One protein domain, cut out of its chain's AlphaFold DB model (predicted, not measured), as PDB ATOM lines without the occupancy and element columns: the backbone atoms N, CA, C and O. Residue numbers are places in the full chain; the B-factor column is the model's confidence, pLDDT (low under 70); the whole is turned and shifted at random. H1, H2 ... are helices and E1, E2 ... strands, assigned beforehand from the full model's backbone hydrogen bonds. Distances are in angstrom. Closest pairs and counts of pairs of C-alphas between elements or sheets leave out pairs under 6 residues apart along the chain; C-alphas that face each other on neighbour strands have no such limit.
ATOM      1  N   PRO A 126      40.301  -1.113  50.332       94.88
ATOM      2  CA  PRO A 126      39.146  -0.918  49.468       94.88
ATOM      3  C   PRO A 126      39.457   0.153  48.416       94.88
ATOM      4  O   PRO A 126      39.834   1.268  48.765       94.88
ATOM      5  N   ILE A 127      39.276  -0.186  47.141       94.69
ATOM      6  CA  ILE A 127      39.450   0.719  46.003       94.69
ATOM      7  C   ILE A 127      38.116   0.859  45.279       94.69
ATOM      8  O   ILE A 127      37.467  -0.131  44.948       94.69
ATOM      9  N   SER A 128      37.729   2.104  45.016       96.25
ATOM     10  CA  SER A 128      36.509   2.466  44.298       96.25
ATOM     11  C   SER A 128      36.875   3.115  42.966       96.25
ATOM     12  O   SER A 128      37.357   4.247  42.932       96.25
ATOM     13  N   ILE A 129      36.620   2.430  41.857       95.88
ATOM     14  CA  ILE A 129      36.826   2.937  40.499       95.88
ATOM     15  C   ILE A 129      35.522   3.575  40.022       95.88
ATOM     16  O   ILE A 129      34.472   2.928  40.023       95.88
ATOM     17  N   ARG A 130      35.577   4.857  39.649       95.06
ATOM     18  CA  ARG A 130      34.445   5.643  39.132       95.06
ATOM     19  C   ARG A 130      34.939   6.498  37.973       95.06
ATOM     20  O   ARG A 130      35.428   7.603  38.190       95.06
ATOM     21  N   LEU A 131      34.854   5.975  36.757       94.25
ATOM     22  CA  LEU A 131      35.416   6.619  35.571       94.25
ATOM     23  C   LEU A 131      34.358   6.833  34.499       94.25
ATOM     24  O   LEU A 131      33.424   6.044  34.363       94.25
ATOM     25  N   ILE A 132      34.524   7.910  33.735       92.56
ATOM     26  CA  ILE A 132      33.741   8.185  32.533       92.56
ATOM     27  C   ILE A 132      34.734   8.470  31.411       92.56
ATOM     28  O   ILE A 132      35.369   9.520  31.413       92.56
ATOM     29  N   ILE A 133      34.884   7.529  30.480       91.31
ATOM     30  CA  ILE A 133      35.852   7.599  29.375       91.31
ATOM     31  C   ILE A 133      35.108   7.231  28.097       91.31
ATOM     32  O   ILE A 133      34.449   6.198  28.045       91.31
ATOM     33  N   ASP A 134      35.124   8.110  27.096       88.56
ATOM     34  CA  ASP A 134      34.455   7.902  25.803       88.56
ATOM     35  C   ASP A 134      33.005   7.401  25.894       88.56
ATOM     36  O   ASP A 134      32.554   6.556  25.123       88.56
ATOM     37  N   ARG A 135      32.232   7.986  26.823       89.06
ATOM     38  CA  ARG A 135      30.820   7.646  27.119       89.06
ATOM     39  C   ARG A 135      30.618   6.294  27.805       89.06
ATOM     40  O   ARG A 135      29.471   5.950  28.097       89.06
ATOM     41  N   VAL A 136      31.681   5.560  28.099       91.31
ATOM     42  CA  VAL A 136      31.633   4.392  28.974       91.31
ATOM     43  C   VAL A 136      31.706   4.876  30.413       91.31
ATOM     44  O   VAL A 136      32.637   5.589  30.783       91.31
ATOM     45  N   VAL A 137      30.717   4.503  31.219       94.19
ATOM     46  CA  VAL A 137      30.759   4.696  32.670       94.19
ATOM     47  C   VAL A 137      31.225   3.391  33.285       94.19
ATOM     48  O   VAL A 137      30.632   2.348  33.026       94.19
ATOM     49  N   ILE A 138      32.288   3.462  34.079       95.31
ATOM     50  CA  ILE A 138      32.895   2.329  34.771       95.31
ATOM     51  C   ILE A 138      32.713   2.562  36.265       95.31
ATOM     52  O   ILE A 138      33.192   3.564  36.807       95.31
ATOM     53  N   HIS A 139      32.027   1.637  36.930       96.50
ATOM     54  CA  HIS A 139      31.820   1.661  38.373       96.50
ATOM     55  C   HIS A 139      32.203   0.300  38.945       96.50
ATOM     56  O   HIS A 139      31.464  -0.665  38.792       96.50
ATOM     57  N   GLU A 140      33.322   0.245  39.667       96.06
ATOM     58  CA  GLU A 140      33.774  -0.971  40.349       96.06
ATOM     59  C   GLU A 140      34.240  -0.704  41.772       96.06
ATOM     60  O   GLU A 140      34.863   0.319  42.050       96.06
ATOM     61  N   ASP A 141      33.969  -1.648  42.671       95.06
ATOM     62  CA  ASP A 141      34.497  -1.649  44.033       95.06
ATOM     63  C   ASP A 141      35.262  -2.947  44.275       95.06
ATOM     64  O   ASP A 141      34.689  -4.036  44.232       95.06
ATOM     65  N   ILE A 142      36.561  -2.830  44.543       96.06
ATOM     66  CA  ILE A 142      37.467  -3.969  44.699       96.06
ATOM     67  C   ILE A 142      38.209  -3.901  46.034       96.06
ATOM     68  O   ILE A 142      38.416  -2.832  46.610       96.06
ATOM     69  N   LEU A 143      38.625  -5.061  46.539       95.00
ATOM     70  CA  LEU A 143      39.541  -5.165  47.673       95.00
ATOM     71  C   LEU A 143      40.938  -5.458  47.128       95.00
ATOM     72  O   LEU A 143      41.189  -6.551  46.626       95.00
ATOM     73  N   TRP A 144      41.829  -4.479  47.216       94.00
ATOM     74  CA  TRP A 144      43.180  -4.563  46.682       94.00
ATOM     75  C   TRP A 144      44.151  -5.134  47.711       94.00
ATOM     76  O   TRP A 144      44.258  -4.606  48.817       94.00
ATOM     77  N   ASP A 145      44.886  -6.188  47.356       91.38
ATOM     78  CA  ASP A 145      46.005  -6.672  48.169       91.38
ATOM     79  C   ASP A 145      47.296  -5.941  47.755       91.38
ATOM     80  O   ASP A 145      47.826  -6.202  46.673       91.38
ATOM     81  N   PRO A 146      47.845  -5.045  48.594       85.12
ATOM     82  CA  PRO A 146      49.062  -4.298  48.278       85.12
ATOM     83  C   PRO A 146      50.314  -5.184  48.214       85.12
ATOM     84  O   PRO A 146      51.333  -4.751  47.683       85.12
ATOM     85  N   ASN A 147      50.248  -6.411  48.741       84.88
ATOM     86  CA  ASN A 147      51.314  -7.410  48.640       84.88
ATOM     87  C   ASN A 147      51.026  -8.461  47.553       84.88
ATOM     88  O   ASN A 147      51.740  -9.465  47.460       84.88
ATOM     89  N   GLY A 148      49.970  -8.252  46.761       85.69
ATOM     90  CA  GLY A 148      49.600  -9.111  45.649       85.69
ATOM     91  C   GLY A 148      50.675  -9.156  44.560       85.69
ATOM     92  O   GLY A 148      51.553  -8.301  44.468       85.69
ATOM     93  N   ILE A 149      50.604 -10.191  43.720       88.06
ATOM     94  CA  ILE A 149      51.522 -10.366  42.582       88.06
ATOM     95  C   ILE A 149      51.112  -9.467  41.406       88.06
ATOM     96  O   ILE A 149      51.968  -9.073  40.621       88.06
ATOM     97  N   VAL A 150      49.817  -9.153  41.303       91.50
ATOM     98  CA  VAL A 150      49.224  -8.397  40.197       91.50
ATOM     99  C   VAL A 150      49.448  -6.905  40.408       91.50
ATOM    100  O   VAL A 150      49.088  -6.350  41.448       91.50
ATOM    101  N   THR A 151      50.032  -6.249  39.415       91.56
ATOM    102  CA  THR A 151      50.209  -4.795  39.413       91.56
ATOM    103  C   THR A 151      48.917  -4.071  39.004       91.56
ATOM    104  O   THR A 151      48.080  -4.648  38.309       91.56
ATOM    105  N   PRO A 152      48.739  -2.784  39.367       93.94
ATOM    106  CA  PRO A 152      47.589  -1.990  38.921       93.94
ATOM    107  C   PRO A 152      47.374  -1.974  37.402       93.94
ATOM    108  O   PRO A 152      46.233  -1.969  36.953       93.94
ATOM    109  N   PHE A 153      48.455  -1.997  36.615       94.88
ATOM    110  CA  PHE A 153      48.382  -2.013  35.153       94.88
ATOM    111  C   PHE A 153      47.949  -3.364  34.596       94.88
ATOM    112  O   PHE A 153      47.075  -3.392  33.741       94.88
ATOM    113  N   GLU A 154      48.504  -4.467  35.107       95.69
ATOM    114  CA  GLU A 154      48.081  -5.816  34.705       95.69
ATOM    115  C   GLU A 154      46.597  -6.034  35.025       95.69
ATOM    116  O   GLU A 154      45.841  -6.488  34.175       95.69
ATOM    117  N   PHE A 155      46.149  -5.616  36.217       96.12
ATOM    118  CA  PHE A 155      44.730  -5.669  36.575       96.12
ATOM    119  C   PHE A 155      43.861  -4.828  35.630       96.12
ATOM    120  O   PHE A 155      42.803  -5.279  35.192       96.12
ATOM    121  N   ALA A 156      44.287  -3.599  35.322       96.81
ATOM    122  CA  ALA A 156      43.544  -2.714  34.435       96.81
ATOM    123  C   ALA A 156      43.463  -3.255  32.999       96.81
ATOM    124  O   ALA A 156      42.424  -3.104  32.357       96.81
ATOM    125  N   GLU A 157      44.533  -3.881  32.501       97.69
ATOM    126  CA  GLU A 157      44.590  -4.510  31.178       97.69
ATOM    127  C   GLU A 157      43.661  -5.726  31.115       97.69
ATOM    128  O   GLU A 157      42.834  -5.817  30.208       97.69
ATOM    129  N   ASP A 158      43.725  -6.614  32.110       97.81
ATOM    130  CA  ASP A 158      42.838  -7.776  32.213       97.81
ATOM    131  C   ASP A 158      41.363  -7.345  32.253       97.81
ATOM    132  O   ASP A 158      40.545  -7.845  31.476       97.81
ATOM    133  N   MET A 159      41.029  -6.356  33.090       97.06
ATOM    134  CA  MET A 159      39.675  -5.806  33.200       97.06
ATOM    135  C   MET A 159      39.207  -5.156  31.891       97.06
ATOM    136  O   MET A 159      38.054  -5.323  31.486       97.06
ATOM    137  N   SER A 160      40.089  -4.419  31.212       97.31
ATOM    138  CA  SER A 160      39.755  -3.743  29.955       97.31
ATOM    139  C   SER A 160      39.548  -4.732  28.814       97.31
ATOM    140  O   SER A 160      38.606  -4.572  28.040       97.31
ATOM    141  N   ASN A 161      40.346  -5.800  28.760       97.56
ATOM    142  CA  ASN A 161      40.171  -6.893  27.809       97.56
ATOM    143  C   ASN A 161      38.873  -7.675  28.064       97.56
ATOM    144  O   ASN A 161      38.145  -7.977  27.119       97.56
ATOM    145  N   GLU A 162      38.554  -7.979  29.326       97.62
ATOM    146  CA  GLU A 162      37.332  -8.703  29.702       97.62
ATOM    147  C   GLU A 162      36.065  -7.917  29.339       97.62
ATOM    148  O   GLU A 162      35.108  -8.476  28.796       97.62
ATOM    149  N   LEU A 163      36.068  -6.610  29.606       95.38
ATOM    150  CA  LEU A 163      34.927  -5.726  29.372       95.38
ATOM    151  C   LEU A 163      34.933  -5.073  27.978       95.38
ATOM    152  O   LEU A 163      34.008  -4.325  27.654       95.38
ATOM    153  N   ASN A 164      35.940  -5.368  27.145       95.88
ATOM    154  CA  ASN A 164      36.155  -4.775  25.823       95.88
ATOM    155  C   ASN A 164      36.098  -3.229  25.866       95.88
ATOM    156  O   ASN A 164      35.344  -2.589  25.122       95.88
ATOM    157  N   LEU A 165      36.860  -2.650  26.797       95.81
ATOM    158  CA  LEU A 165      36.990  -1.208  27.016       95.81
ATOM    159  C   LEU A 165      38.007  -0.581  26.044       95.81
ATOM    160  O   LEU A 165      38.867  -1.293  25.527       95.81
ATOM    161  N   PRO A 166      37.930   0.739  25.786       95.44
ATOM    162  CA  PRO A 166      38.959   1.443  25.020       95.44
ATOM    163  C   PRO A 166      40.305   1.480  25.766       95.44
ATOM    164  O   PRO A 166      40.336   1.428  26.998       95.44
ATOM    165  N   ASP A 167      41.410   1.619  25.033       95.25
ATOM    166  CA  ASP A 167      42.775   1.606  25.589       95.25
ATOM    167  C   ASP A 167      42.970   2.697  26.659       95.25
ATOM    168  O   ASP A 167      43.616   2.479  27.686       95.25
ATOM    169  N   GLU A 168      42.334   3.855  26.473       93.88
ATOM    170  CA  GLU A 168      42.334   4.973  27.415       93.88
ATOM    171  C   GLU A 168      41.728   4.590  28.776       93.88
ATOM    172  O   GLU A 168      42.161   5.095  29.818       93.88
ATOM    173  N   ALA A 169      40.758   3.666  28.797       95.56
ATOM    174  CA  ALA A 169      40.167   3.174  30.037       95.56
ATOM    175  C   ALA A 169      41.162   2.371  30.871       95.56
ATOM    176  O   ALA A 169      41.182   2.531  32.091       95.56
ATOM    177  N   THR A 170      42.034   1.593  30.226       96.62
ATOM    178  CA  THR A 170      43.108   0.852  30.902       96.62
ATOM    179  C   THR A 170      43.980   1.800  31.722       96.62
ATOM    180  O   THR A 170      44.212   1.588  32.914       96.62
ATOM    181  N   VAL A 171      44.416   2.903  31.105       94.88
ATOM    182  CA  VAL A 171      45.263   3.904  31.765       94.88
ATOM    183  C   VAL A 171      44.502   4.593  32.901       94.88
ATOM    184  O   VAL A 171      45.021   4.692  34.013       94.88
ATOM    185  N   GLY A 172      43.254   5.008  32.665       95.12
ATOM    186  CA  GLY A 172      42.420   5.645  33.688       95.12
ATOM    187  C   GLY A 172      42.165   4.753  34.910       95.12
ATOM    188  O   GLY A 172      42.246   5.227  36.048       95.12
ATOM    189  N   ILE A 173      41.903   3.458  34.697       96.69
ATOM    190  CA  ILE A 173      41.710   2.470  35.770       96.69
ATOM    191  C   ILE A 173      42.999   2.325  36.586       96.69
ATOM    192  O   ILE A 173      42.959   2.452  37.812       96.69
ATOM    193  N   ALA A 174      44.141   2.124  35.921       95.88
ATOM    194  CA  ALA A 174      45.431   1.972  36.592       95.88
ATOM    195  C   ALA A 174      45.792   3.212  37.427       95.88
ATOM    196  O   ALA A 174      46.174   3.082  38.592       95.88
ATOM    197  N   ILE A 175      45.603   4.416  36.873       94.69
ATOM    198  CA  ILE A 175      45.818   5.682  37.587       94.69
ATOM    199  C   ILE A 175      44.904   5.777  38.812       94.69
ATOM    200  O   ILE A 175      45.376   6.103  39.895       94.69
ATOM    201  N   THR A 176      43.621   5.434  38.682       95.25
ATOM    202  CA  THR A 176      42.651   5.499  39.790       95.25
ATOM    203  C   THR A 176      43.020   4.575  40.949       95.25
ATOM    204  O   THR A 176      42.846   4.934  42.118       95.25
ATOM    205  N   ILE A 177      43.535   3.383  40.634       94.81
ATOM    206  CA  ILE A 177      44.051   2.429  41.621       94.81
ATOM    207  C   ILE A 177      45.288   3.021  42.304       94.81
ATOM    208  O   ILE A 177      45.347   3.077  43.532       94.81
ATOM    209  N   LEU A 178      46.254   3.517  41.526       93.50
ATOM    210  CA  LEU A 178      47.480   4.118  42.053       93.50
ATOM    211  C   LEU A 178      47.198   5.349  42.919       93.50
ATOM    212  O   LEU A 178      47.810   5.491  43.973       93.50
ATOM    213  N   GLU A 179      46.263   6.217  42.530       92.06
ATOM    214  CA  GLU A 179      45.841   7.378  43.321       92.06
ATOM    215  C   GLU A 179      45.282   6.966  44.683       92.06
ATOM    216  O   GLU A 179      45.600   7.584  45.692       92.06
ATOM    217  N   GLN A 180      44.477   5.910  44.749       92.19
ATOM    218  CA  GLN A 180      43.916   5.463  46.027       92.19
ATOM    219  C   GLN A 180      44.944   4.749  46.910       92.19
ATOM    220  O   GLN A 180      44.835   4.801  48.134       92.19
ATOM    221  N   LEU A 181      45.953   4.114  46.309       89.88
ATOM    222  CA  LEU A 181      47.025   3.435  47.040       89.88
ATOM    223  C   LEU A 181      48.124   4.393  47.518       89.88
ATOM    224  O   LEU A 181      48.595   4.288  48.649       89.88
ATOM    225  N   TYR A 182      48.552   5.311  46.651       88.06
ATOM    226  CA  TYR A 182      49.769   6.115  46.821       88.06
ATOM    227  C   TYR A 182      49.542   7.615  46.640       88.06
ATOM    228  O   TYR A 182      50.498   8.389  46.743       88.06
ATOM    229  N   GLY A 183      48.305   8.033  46.370       81.12
ATOM    230  CA  GLY A 183      47.943   9.425  46.154       81.12
ATOM    231  C   GLY A 183      48.401  10.314  47.292       81.12
ATOM    232  O   GLY A 183      48.216  10.030  48.481       81.12
ATOM    233  N   LEU A 184      49.029  11.415  46.909       79.94
ATOM    234  CA  LEU A 184      49.409  12.448  47.847       79.94
ATOM    235  C   LEU A 184      48.190  13.328  48.139       79.94
ATOM    236  O   LEU A 184      47.409  13.612  47.230       79.94
ATOM    237  N   PRO A 185      47.995  13.752  49.401       76.25
ATOM    238  CA  PRO A 185      46.899  14.645  49.726       76.25
ATOM    239  C   PRO A 185      47.075  15.943  48.938       76.25
ATOM    240  O   PRO A 185      48.133  16.571  48.985       76.25
ATOM    241  N   ILE A 186      46.029  16.329  48.217       73.81
ATOM    242  CA  ILE A 186      45.933  17.645  47.598       73.81
ATOM    243  C   ILE A 186      45.292  18.546  48.642       73.81
ATOM    244  O   ILE A 186      44.197  18.243  49.126       73.81
ATOM    245  N   ASP A 187      45.953  19.647  48.990       70.81
ATOM    246  CA  ASP A 187      45.350  20.679  49.827       70.81
ATOM    247  C   ASP A 187      44.188  21.324  49.060       70.81
ATOM    248  O   ASP A 187      44.347  22.314  48.346       70.81
ATOM    249  N   GLN A 188      42.987  20.768  49.219       59.03
ATOM    250  CA  GLN A 188      41.736  21.343  48.728       59.03
ATOM    251  C   GLN A 188      41.332  22.530  49.615       59.03
ATOM    252  O   GLN A 188      40.302  22.523  50.283       59.03
ATOM    253  N   THR A 189      42.161  23.569  49.681       51.88
ATOM    254  CA  THR A 189      41.925  24.724  50.563       51.88
ATOM    255  C   THR A 189      40.924  25.749  50.008       51.88
ATOM    256  O   THR A 189      40.833  26.850  50.544       51.88
ATOM    257  N   GLN A 190      40.115  25.425  48.989       47.34
ATOM    258  CA  GLN A 190      39.205  26.403  48.361       47.34
ATOM    259  C   GLN A 190      37.763  25.933  48.089       47.34
ATOM    260  O   GLN A 190      37.123  26.461  47.186       47.34
ATOM    261  N   ASP A 191      37.187  25.047  48.908       41.72
ATOM    262  CA  ASP A 191      35.717  24.931  48.977       41.72
ATOM    263  C   ASP A 191      35.198  25.019  50.427       41.72
ATOM    264  O   ASP A 191      34.933  24.010  51.081       41.72
ATOM    265  N   PRO A 192      35.014  26.235  50.979       42.66
ATOM    266  CA  PRO A 192      34.543  26.424  52.352       42.66
ATOM    267  C   PRO A 192      33.032  26.177  52.555       42.66
ATOM    268  O   PRO A 192      32.455  26.728  53.490       42.66
ATOM    269  N   THR A 193      32.345  25.385  51.716       44.66
ATOM    270  CA  THR A 193      30.865  25.269  51.785       44.66
ATOM    271  C   THR A 193      30.260  23.886  52.011       44.66
ATOM    272  O   THR A 193      29.037  23.794  52.063       44.66
ATOM    273  N   LEU A 194      31.036  22.832  52.279       43.56
ATOM    274  CA  LEU A 194      30.463  21.529  52.658       43.56
ATOM    275  C   LEU A 194      31.014  21.030  53.997       43.56
ATOM    276  O   LEU A 194      31.799  20.093  54.078       43.56
ATOM    277  N   VAL A 195      30.561  21.673  55.072       48.53
ATOM    278  CA  VAL A 195      30.597  21.102  56.422       48.53
ATOM    279  C   VAL A 195      29.320  20.281  56.609       48.53
ATOM    280  O   VAL A 195      28.252  20.881  56.699       48.53
ATOM    281  N   ALA A 196      29.423  18.949  56.689       41.25
ATOM    282  CA  ALA A 196      28.541  18.119  57.522       41.25
ATOM    283  C   ALA A 196      29.026  16.654  57.630       41.25
ATOM    284  O   ALA A 196      29.053  15.917  56.650       41.25
ATOM    285  N   ASP A 197      29.316  16.269  58.875       36.53
ATOM    286  CA  ASP A 197      29.026  14.979  59.516       36.53
ATOM    287  C   ASP A 197      29.747  13.697  59.063       36.53
ATOM    288  O   ASP A 197      29.180  12.792  58.454       36.53
ATOM    289  N   ASN A 198      30.976  13.531  59.563       40.62
ATOM    290  CA  ASN A 198      31.667  12.243  59.600       40.62
ATOM    291  C   ASN A 198      31.348  11.482  60.896       40.62
ATOM    292  O   ASN A 198      32.082  11.556  61.881       40.62
ATOM    293  N   THR A 199      30.277  10.688  60.896       39.50
ATOM    294  CA  THR A 199      30.244   9.429  61.663       39.50
ATOM    295  C   THR A 199      29.290   8.460  60.973       39.50
ATOM    296  O   THR A 199      28.083   8.466  61.204       39.50
ATOM    297  N   THR A 200      29.814   7.613  60.090       34.16
ATOM    298  CA  THR A 200      29.042   6.491  59.546       34.16
ATOM    299  C   THR A 200      29.949   5.279  59.433       34.16
ATOM    300  O   THR A 200      30.916   5.256  58.680       34.16
ATOM    301  N   THR A 201      29.644   4.269  60.239       35.72
ATOM    302  CA  THR A 201      30.182   2.919  60.125       35.72
ATOM    303  C   THR A 201      29.841   2.363  58.741       35.72
ATOM    304  O   THR A 201      28.669   2.211  58.390       35.72
ATOM    305  N   LEU A 202      30.876   2.085  57.943       35.75
ATOM    306  CA  LEU A 202      30.764   1.556  56.584       35.75
ATOM    307  C   LEU A 202      30.113   0.169  56.611       35.75
ATOM    308  O   LEU A 202      30.755  -0.843  56.881       35.75
ATOM    309  N   THR A 203      28.815   0.126  56.324       32.31
ATOM    310  CA  THR A 203      28.133  -1.114  55.954       32.31
ATOM    311  C   THR A 203      28.305  -1.251  54.446       32.31
ATOM    312  O   THR A 203      27.622  -0.566  53.686       32.31
ATOM    313  N   ILE A 204      29.266  -2.070  54.012       43.03
ATOM    314  CA  ILE A 204      29.535  -2.325  52.592       43.03
ATOM    315  C   ILE A 204      28.303  -3.034  52.013       43.03
ATOM    316  O   ILE A 204      28.095  -4.227  52.235       43.03
ATOM    317  N   LYS A 205      27.434  -2.290  51.322       39.66
ATOM    318  CA  LYS A 205      26.429  -2.895  50.442       39.66
ATOM    319  C   LYS A 205      27.165  -3.520  49.253       39.66
ATOM    320  O   LYS A 205      28.121  -2.905  48.785       39.66
ATOM    321  N   PRO A 206      26.731  -4.689  48.747       40.09
ATOM    322  CA  PRO A 206      27.257  -5.218  47.497       40.09
ATOM    323  C   PRO A 206      26.967  -4.195  46.397       40.09
ATOM    324  O   PRO A 206      25.813  -3.935  46.052       40.09
ATOM    325  N   SER A 207      28.032  -3.542  45.956       48.41
ATOM    326  CA  SER A 207      28.036  -2.591  44.859       48.41
ATOM    327  C   SER A 207      27.873  -3.365  43.559       48.41
ATOM    328  O   SER A 207      28.438  -4.449  43.410       48.41
ATOM    329  N   SER A 208      27.038  -2.869  42.651       51.16
ATOM    330  CA  SER A 208      26.880  -3.484  41.339       51.16
ATOM    331  C   SER A 208      28.110  -3.170  40.493       51.16
ATOM    332  O   SER A 208      28.241  -2.044  40.020       51.16
ATOM    333  N   THR A 209      28.968  -4.168  40.298       60.25
ATOM    334  CA  THR A 209      29.944  -4.229  39.202       60.25
ATOM    335  C   THR A 209      29.218  -3.981  37.886       60.25
ATOM    336  O   THR A 209      28.206  -4.631  37.592       60.25
ATOM    337  N   GLY A 210      29.687  -3.010  37.114       63.16
ATOM    338  CA  GLY A 210      29.056  -2.632  35.864       63.16
ATOM    339  C   GLY A 210      29.839  -1.573  35.105       63.16
ATOM    340  O   GLY A 210      30.066  -0.467  35.596       63.16
ATOM    341  N   ALA A 211      30.157  -1.893  33.854       69.25
ATOM    342  CA  ALA A 211      30.448  -0.909  32.826       69.25
ATOM    343  C   ALA A 211      29.254  -0.837  31.871       69.25
ATOM    344  O   ALA A 211      28.754  -1.866  31.407       69.25
ATOM    345  N   TRP A 212      28.771   0.365  31.574       84.25
ATOM    346  CA  TRP A 212      27.704   0.550  30.594       84.25
ATOM    347  C   TRP A 212      27.969   1.765  29.715       84.25
ATOM    348  O   TRP A 212      28.581   2.754  30.120       84.25
ATOM    349  N   MET A 213      27.488   1.680  28.478       69.56
ATOM    350  CA  MET A 213      27.487   2.806  27.553       69.56
ATOM    351  C   MET A 213      26.409   3.801  27.982       69.56
ATOM    352  O   MET A 213      25.265   3.417  28.225       69.56
ATOM    353  N   THR A 214      26.756   5.083  28.051       66.94
ATOM    354  CA  THR A 214      25.762   6.147  28.213       66.94
ATOM    355  C   THR A 214      25.115   6.463  26.872       66.94
ATOM    356  O   THR A 214      25.788   6.664  25.856       66.94
ATOM    357  N   ASP A 215      23.785   6.524  26.862       60.09
ATOM    358  CA  ASP A 215      23.047   6.960  25.686       60.09
ATOM    359  C   ASP A 215      23.439   8.407  25.354       60.09
ATOM    360  O   ASP A 215      23.327   9.320  26.175       60.09
ATOM    361  N   SER A 216      23.861   8.645  24.109       55.12
ATOM    362  CA  SER A 216      24.423   9.930  23.657       55.12
ATOM    363  C   SER A 216      23.504  11.144  23.863       55.12
ATOM    364  O   SER A 216      23.953  12.280  23.730       55.12
ATOM    365  N   LYS A 217      22.216  10.916  24.141       54.75
ATOM    366  CA  LYS A 217      21.202  11.954  24.355       54.75
ATOM    367  C   LYS A 217      21.320  12.635  25.719       54.75
ATOM    368  O   LYS A 217      20.952  13.803  25.833       54.75
ATOM    369  N   GLU A 218      21.838  11.951  26.737       51.28
ATOM    370  CA  GLU A 218      21.969  12.527  28.082       51.28
ATOM    371  C   GLU A 218      23.168  13.480  28.169       51.28
ATOM    372  O   GLU A 218      23.029  14.602  28.654       51.28
ATOM    373  N   ALA A 219      24.309  13.113  27.573       50.50
ATOM    374  CA  ALA A 219      25.515  13.949  27.545       50.50
ATOM    375  C   ALA A 219      25.314  15.295  26.812       50.50
ATOM    376  O   ALA A 219      25.860  16.326  27.220       50.50
ATOM    377  N   THR A 220      24.495  15.316  25.753       50.72
ATOM    378  CA  THR A 220      24.150  16.553  25.032       50.72
ATOM    379  C   THR A 220      23.250  17.484  25.836       50.72
ATOM    380  O   THR A 220      23.325  18.698  25.659       50.72
ATOM    381  N   ASN A 221      22.414  16.950  26.730       49.78
ATOM    382  CA  ASN A 221      21.506  17.776  27.522       49.78
ATOM    383  C   ASN A 221      22.260  18.544  28.612       49.78
ATOM    384  O   ASN A 221      22.015  19.736  28.778       49.78
TER     385      ASN A 221
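Overview. This is residues 126 to 221 of the 233 residues of an uncharacterized protein of Fragilariopsis cylindrus CCMP1102 (UniProt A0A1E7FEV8). A small twisted sheet of three strands has H2 packed on one face, mostly over E1, and H1 folds back along H2 as the other half of a helical hairpin. Residues 184 to 203 stick out as a wide open loop, and H3 lies away from the other helices, past the end of E3. The 96 printed residues include three named helices and three named strands, in the order E1, E2, H1, H2, E3, H3; the sheet order is E1, E2, E3, antiparallel, and the class is mixed. The whole is loose, with a radius of gyration of the C-alphas of 15.9 A and spans of 44 by 40 by 28 A.

Along the chain. E1, residues 126 to 133, begins at C-alpha 126 (39.146, -0.918, 49.468) and is 22.1 A long. E2, residues 136 to 144, is 23.0 A long and bends by 52 degrees at residue 141. H1 is residues 152 to 163, 16.3 A, and H2 is residues 167 to 182, 22.8 A. E3 is residues 210 to 213. H3, residues 216 to 221, ends at C-alpha 221 (21.506, 17.776, 27.522).

Arrangement. E1 and E2 form an antiparallel hairpin, with N 129 and O 140 2.8 A apart. E2 and E3 are antiparallel, with N 137 and O 212 3.0 A apart. H2 is on the sheet at a height of 7.7 A, in two layers, a helix on one face of a sheet; the closest C-alphas of E1 and H2, Ile 133 and Ala 169, are 6.2 A apart. H1 and H2 touch, at a steep tilt of 40 degrees, opposite ways; their closest C-alphas, Ala 156 and Thr 170, are 5.0 A apart. H1 only grazes the sheet. H3 is apart from E1, E2, H1 and H2. Every O i to N i+4 pair is within hydrogen-bond range in H1, 11 of 12 in H2 and 0 of 2 in H3, where 1 of 3 O i to N i+3 pairs is.

Size, cuts and confidence. The C-alphas farthest apart, of Asn 147 and Asn 221, are 44.4 A apart. The printed part has no cut. The link from H2 to E3, 27 residues, is long. Residues 188 to 211 and 213 to 221 have pLDDT under 70.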